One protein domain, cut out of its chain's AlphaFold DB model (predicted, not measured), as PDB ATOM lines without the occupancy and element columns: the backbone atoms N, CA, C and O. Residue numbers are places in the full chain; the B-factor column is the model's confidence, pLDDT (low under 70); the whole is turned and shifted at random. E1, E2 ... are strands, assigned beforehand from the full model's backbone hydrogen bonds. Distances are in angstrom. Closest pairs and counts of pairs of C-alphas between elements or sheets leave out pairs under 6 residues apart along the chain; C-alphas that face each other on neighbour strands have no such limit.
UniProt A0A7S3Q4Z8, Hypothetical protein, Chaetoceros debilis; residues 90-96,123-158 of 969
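This is residues 90 to 96 and 123 to 158 of the 969 residues of the protein "Hypothetical protein" of Chaetoceros debilis (UniProt A0A7S3Q4Z8). With little regular structure, this is a small sheet of three short strands, two hairpins in a row, with stretches holding no named element before and after it. The printed part has 43 residues, of which 10 are in named elements, and no named helix. The sheet, order E1, E2, E3, is antiparallel and a meander, each strand the antiparallel neighbour of the one before; the class is all strand. The whole is compact, with a radius of gyration of the C-alphas of 9.7 A and spans of 26 by 24 by 18 A.

Look first at inner strand E2, residues 140 to 143. Its hairpin with edge strand E1, residues 132 to 134, has N 133 and O 142 within hydrogen-bond range at 2.9 A. Its hairpin with edge strand E3, residues 149 to 151, has N 141 and O 150 in range at 2.9 A.

Find C-alpha 132 at (-24.120, -25.663, -24.749), where E1 begins, 6.7 A long. E2 measures 10.6 A. E3, 7.2 A, ends at C-alpha 151, (-21.903, -37.671, -25.752).

Residues 97 to 122 are not printed; C-alphas 96 and 123 are 10.9 A apart. Both links are tight. Low confidence, under 70, includes residues 90 to 96 and 155 to 158.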
ATOM      1  N   HIS A  90     -27.353 -37.438 -35.730       43.56
ATOM      2  CA  HIS A  90     -27.288 -37.746 -37.166       43.56
ATOM      3  C   HIS A  90     -26.003 -37.273 -37.898       43.56
ATOM      4  O   HIS A  90     -25.515 -36.183 -37.594       43.56
ATOM      5  N   PRO A  91     -25.490 -37.994 -38.926       43.03
ATOM      6  CA  PRO A  91     -24.258 -37.655 -39.662       43.03
ATOM      7  C   PRO A  91     -24.162 -36.246 -40.263       43.03
ATOM      8  O   PRO A  91     -23.049 -35.770 -40.484       43.03
ATOM      9  N   LEU A  92     -25.287 -35.568 -40.524       42.16
ATOM     10  CA  LEU A  92     -25.285 -34.168 -40.976       42.16
ATOM     11  C   LEU A  92     -24.882 -33.182 -39.859       42.16
ATOM     12  O   LEU A  92     -24.317 -32.131 -40.146       42.16
ATOM     13  N   HIS A  93     -25.094 -33.532 -38.587       47.28
ATOM     14  CA  HIS A  93     -24.714 -32.731 -37.417       47.28
ATOM     15  C   HIS A  93     -23.329 -33.130 -36.888       47.28
ATOM     16  O   HIS A  93     -23.139 -33.472 -35.720       47.28
ATOM     17  N   LEU A  94     -22.335 -33.110 -37.778       40.38
ATOM     18  CA  LEU A  94     -20.988 -33.578 -37.476       40.38
ATOM     19  C   LEU A  94     -20.237 -32.563 -36.597       40.38
ATOM     20  O   LEU A  94     -19.841 -31.487 -37.039       40.38
ATOM     21  N   HIS A  95     -20.050 -32.918 -35.328       45.69
ATOM     22  CA  HIS A  95     -19.507 -32.018 -34.316       45.69
ATOM     23  C   HIS A  95     -18.030 -31.647 -34.520       45.69
ATOM     24  O   HIS A  95     -17.133 -32.435 -34.221       45.69
ATOM     25  N   SER A  96     -17.776 -30.384 -34.863       39.16
ATOM     26  CA  SER A  96     -16.570 -29.669 -34.438       39.16
ATOM     27  C   SER A  96     -16.964 -28.561 -33.461       39.16
ATOM     28  O   SER A  96     -17.470 -27.520 -33.870       39.16
ATOM     29  N   SER A 123     -17.815 -23.809 -26.182       65.44
ATOM     30  CA  SER A 123     -18.087 -22.394 -26.478       65.44
ATOM     31  C   SER A 123     -19.516 -22.192 -26.985       65.44
ATOM     32  O   SER A 123     -20.344 -21.610 -26.286       65.44
ATOM     33  N   SER A 124     -19.818 -22.750 -28.153       73.50
ATOM     34  CA  SER A 124     -21.144 -22.763 -28.773       73.50
ATOM     35  C   SER A 124     -21.335 -24.021 -29.621       73.50
ATOM     36  O   SER A 124     -20.375 -24.736 -29.935       73.50
ATOM     37  N   CYS A 125     -22.582 -24.343 -29.966       76.31
ATOM     38  CA  CYS A 125     -22.877 -25.422 -30.908       76.31
ATOM     39  C   CYS A 125     -22.948 -24.871 -32.340       76.31
ATOM     40  O   CYS A 125     -23.742 -23.983 -32.632       76.31
ATOM     41  N   ILE A 126     -22.151 -25.452 -33.239       64.25
ATOM     42  CA  ILE A 126     -21.897 -24.969 -34.609       64.25
ATOM     43  C   ILE A 126     -23.137 -24.813 -35.515       64.25
ATOM     44  O   ILE A 126     -23.053 -24.151 -36.540       64.25
ATOM     45  N   VAL A 127     -24.280 -25.407 -35.152       62.78
ATOM     46  CA  VAL A 127     -25.540 -25.323 -35.921       62.78
ATOM     47  C   VAL A 127     -26.402 -24.131 -35.495       62.78
ATOM     48  O   VAL A 127     -27.078 -23.530 -36.319       62.78
ATOM     49  N   CYS A 128     -26.400 -23.806 -34.201       76.25
ATOM     50  CA  CYS A 128     -27.281 -22.808 -33.584       76.25
ATOM     51  C   CYS A 128     -26.528 -21.549 -33.107       76.25
ATOM     52  O   CYS A 128     -27.164 -20.604 -32.662       76.25
ATOM     53  N   ASN A 129     -25.189 -21.596 -33.070       74.00
ATOM     54  CA  ASN A 129     -24.251 -20.737 -32.321       74.00
ATOM     55  C   ASN A 129     -24.593 -20.462 -30.835       74.00
ATOM     56  O   ASN A 129     -23.846 -19.796 -30.124       74.00
ATOM     57  N   GLU A 130     -25.679 -21.033 -30.326       86.62
ATOM     58  CA  GLU A 130     -26.119 -20.908 -28.946       86.62
ATOM     59  C   GLU A 130     -25.253 -21.754 -27.990       86.62
ATOM     60  O   GLU A 130     -24.606 -22.748 -28.368       86.62
ATOM     61  N   ARG A 131     -25.249 -21.351 -26.716       80.88
ATOM     62  CA  ARG A 131     -24.553 -21.999 -25.610       80.88
ATOM     63  C   ARG A 131     -24.954 -23.465 -25.478       80.88
ATOM     64  O   ARG A 131     -26.099 -23.883 -25.662       80.88
ATOM     65  N   ILE A 132     -23.971 -24.250 -25.060       81.38
ATOM     66  CA  ILE A 132     -24.120 -25.663 -24.749       81.38
ATOM     67  C   ILE A 132     -24.288 -25.832 -23.238       81.38
ATOM     68  O   ILE A 132     -23.434 -25.394 -22.464       81.38
ATOM     69  N   LYS A 133     -25.357 -26.507 -22.806       85.12
ATOM     70  CA  LYS A 133     -25.504 -26.984 -21.420       85.12
ATOM     71  C   LYS A 133     -25.038 -28.440 -21.334       85.12
ATOM     72  O   LYS A 133     -25.293 -29.229 -22.240       85.12
ATOM     73  N   LEU A 134     -24.365 -28.806 -20.245       83.69
ATOM     74  CA  LEU A 134     -24.240 -30.215 -19.861       83.69
ATOM     75  C   LEU A 134     -25.576 -30.642 -19.242       83.69
ATOM     76  O   LEU A 134     -26.200 -29.840 -18.546       83.69
ATOM     77  N   SER A 135     -26.012 -31.878 -19.482       81.12
ATOM     78  CA  SER A 135     -27.123 -32.453 -18.720       81.12
ATOM     79  C   SER A 135     -26.696 -32.722 -17.278       81.12
ATOM     80  O   SER A 135     -25.504 -32.895 -16.989       81.12
ATOM     81  N   ASP A 136     -27.671 -32.883 -16.388       60.91
ATOM     82  CA  ASP A 136     -27.436 -33.514 -15.092       60.91
ATOM     83  C   ASP A 136     -26.767 -34.887 -15.317       60.91
ATOM     84  O   ASP A 136     -27.109 -35.625 -16.246       60.91
ATOM     85  N   GLY A 137     -25.710 -35.177 -14.553       76.06
ATOM     86  CA  GLY A 137     -24.820 -36.324 -14.789       76.06
ATOM     87  C   GLY A 137     -23.634 -36.078 -15.743       76.06
ATOM     88  O   GLY A 137     -22.758 -36.934 -15.840       76.06
ATOM     89  N   GLY A 138     -23.541 -34.927 -16.421       79.75
ATOM     90  CA  GLY A 138     -22.296 -34.390 -17.005       79.75
ATOM     91  C   GLY A 138     -21.653 -35.145 -18.185       79.75
ATOM     92  O   GLY A 138     -20.567 -34.755 -18.634       79.75
ATOM     93  N   ASN A 139     -22.299 -36.205 -18.682       79.12
ATOM     94  CA  ASN A 139     -21.821 -37.063 -19.776       79.12
ATOM     95  C   ASN A 139     -22.447 -36.737 -21.145       79.12
ATOM     96  O   ASN A 139     -21.897 -37.137 -22.174       79.12
ATOM     97  N   ILE A 140     -23.558 -35.997 -21.164       81.31
ATOM     98  CA  ILE A 140     -24.238 -35.526 -22.376       81.31
ATOM     99  C   ILE A 140     -24.188 -33.993 -22.398       81.31
ATOM    100  O   ILE A 140     -24.303 -33.337 -21.360       81.31
ATOM    101  N   VAL A 141     -24.008 -33.424 -23.587       84.06
ATOM    102  CA  VAL A 141     -24.106 -31.986 -23.860       84.06
ATOM    103  C   VAL A 141     -25.267 -31.696 -24.813       84.06
ATOM    104  O   VAL A 141     -25.550 -32.517 -25.684       84.06
ATOM    105  N   ARG A 142     -25.928 -30.542 -24.655       84.94
ATOM    106  CA  ARG A 142     -27.114 -30.113 -25.420       84.94
ATOM    107  C   ARG A 142     -26.967 -28.661 -25.909       84.94
ATOM    108  O   ARG A 142     -26.635 -27.809 -25.084       84.94
ATOM    109  N   CYS A 143     -27.240 -28.343 -27.185       85.81
ATOM    110  CA  CYS A 143     -27.479 -26.934 -27.581       85.81
ATOM    111  C   CYS A 143     -28.769 -26.441 -26.909       85.81
ATOM    112  O   CYS A 143     -29.764 -27.165 -26.914       85.81
ATOM    113  N   VAL A 144     -28.767 -25.232 -26.339       77.50
ATOM    114  CA  VAL A 144     -29.971 -24.682 -25.691       77.50
ATOM    115  C   VAL A 144     -31.068 -24.343 -26.706       77.50
ATOM    116  O   VAL A 144     -32.219 -24.643 -26.420       77.50
ATOM    117  N   ALA A 145     -30.720 -23.805 -27.881       78.56
ATOM    118  CA  ALA A 145     -31.680 -23.487 -28.942       78.56
ATOM    119  C   ALA A 145     -32.144 -24.737 -29.717       78.56
ATOM    120  O   ALA A 145     -33.241 -25.230 -29.495       78.56
ATOM    121  N   CYS A 146     -31.305 -25.315 -30.590       78.56
ATOM    122  CA  CYS A 146     -31.721 -26.429 -31.461       78.56
ATOM    123  C   CYS A 146     -31.827 -27.802 -30.762       78.56
ATOM    124  O   CYS A 146     -31.990 -28.822 -31.423       78.56
ATOM    125  N   GLY A 147     -31.667 -27.865 -29.437       79.94
ATOM    126  CA  GLY A 147     -31.911 -29.062 -28.629       79.94
ATOM    127  C   GLY A 147     -30.975 -30.265 -28.839       79.94
ATOM    128  O   GLY A 147     -31.055 -31.189 -28.033       79.94
ATOM    129  N   ILE A 148     -30.100 -30.265 -29.857       80.81
ATOM    130  CA  ILE A 148     -29.231 -31.392 -30.256       80.81
ATOM    131  C   ILE A 148     -28.386 -31.901 -29.082       80.81
ATOM    132  O   ILE A 148     -27.651 -31.121 -28.473       80.81
ATOM    133  N   PHE A 149     -28.429 -33.217 -28.840       83.00
ATOM    134  CA  PHE A 149     -27.658 -33.921 -27.810       83.00
ATOM    135  C   PHE A 149     -26.429 -34.656 -28.375       83.00
ATOM    136  O   PHE A 149     -26.501 -35.286 -29.433       83.00
ATOM    137  N   ALA A 150     -25.325 -34.660 -27.622       81.06
ATOM    138  CA  ALA A 150     -24.118 -35.427 -27.939       81.06
ATOM    139  C   ALA A 150     -23.411 -35.970 -26.689       81.06
ATOM    140  O   ALA A 150     -23.386 -35.326 -25.641       81.06
ATOM    141  N   HIS A 151     -22.764 -37.132 -26.809       84.38
ATOM    142  CA  HIS A 151     -21.903 -37.671 -25.752       84.38
ATOM    143  C   HIS A 151     -20.598 -36.876 -25.639       84.38
ATOM    144  O   HIS A 151     -19.899 -36.681 -26.636       84.38
ATOM    145  N   ARG A 152     -20.209 -36.506 -24.415       77.25
ATOM    146  CA  ARG A 152     -18.988 -35.735 -24.104       77.25
ATOM    147  C   ARG A 152     -17.675 -36.421 -24.532       77.25
ATOM    148  O   ARG A 152     -16.655 -35.757 -24.692       77.25
ATOM    149  N   SER A 153     -17.685 -37.739 -24.738       74.56
ATOM    150  CA  SER A 153     -16.571 -38.480 -25.351       74.56
ATOM    151  C   SER A 153     -16.482 -38.254 -26.866       74.56
ATOM    152  O   SER A 153     -15.393 -38.052 -27.399       74.56
ATOM    153  N   CYS A 154     -17.624 -38.226 -27.559       73.75
ATOM    154  CA  CYS A 154     -17.707 -37.969 -28.997       73.75
ATOM    155  C   CYS A 154     -17.392 -36.509 -29.354       73.75
ATOM    156  O   CYS A 154     -16.878 -36.252 -30.439       73.75
ATOM    157  N   THR A 155     -17.651 -35.559 -28.451       68.56
ATOM    158  CA  THR A 155     -17.409 -34.124 -28.687       68.56
ATOM    159  C   THR A 155     -15.930 -33.725 -28.713       68.56
ATOM    160  O   THR A 155     -15.616 -32.614 -29.128       68.56
ATOM    161  N   GLY A 156     -15.023 -34.591 -28.241       57.97
ATOM    162  CA  GLY A 156     -13.579 -34.325 -28.146       57.97
ATOM    163  C   GLY A 156     -12.699 -35.189 -29.058       57.97
ATOM    164  O   GLY A 156     -11.486 -35.224 -28.865       57.97
ATOM    165  N   ALA A 157     -13.282 -35.928 -30.005       55.84
ATOM    166  CA  ALA A 157     -12.565 -36.907 -30.821       55.84
ATOM    167  C   ALA A 157     -11.965 -36.289 -32.102       55.84
ATOM    168  O   ALA A 157     -12.598 -36.271 -33.157       55.84
ATOM    169  N   THR A 158     -10.725 -35.800 -32.025       48.03
ATOM    170  CA  THR A 158      -9.981 -35.299 -33.193       48.03
ATOM    171  C   THR A 158      -9.455 -36.444 -34.066       48.03
ATOM    172  O   THR A 158      -8.742 -37.335 -33.604       48.03
TER     173      THR A 158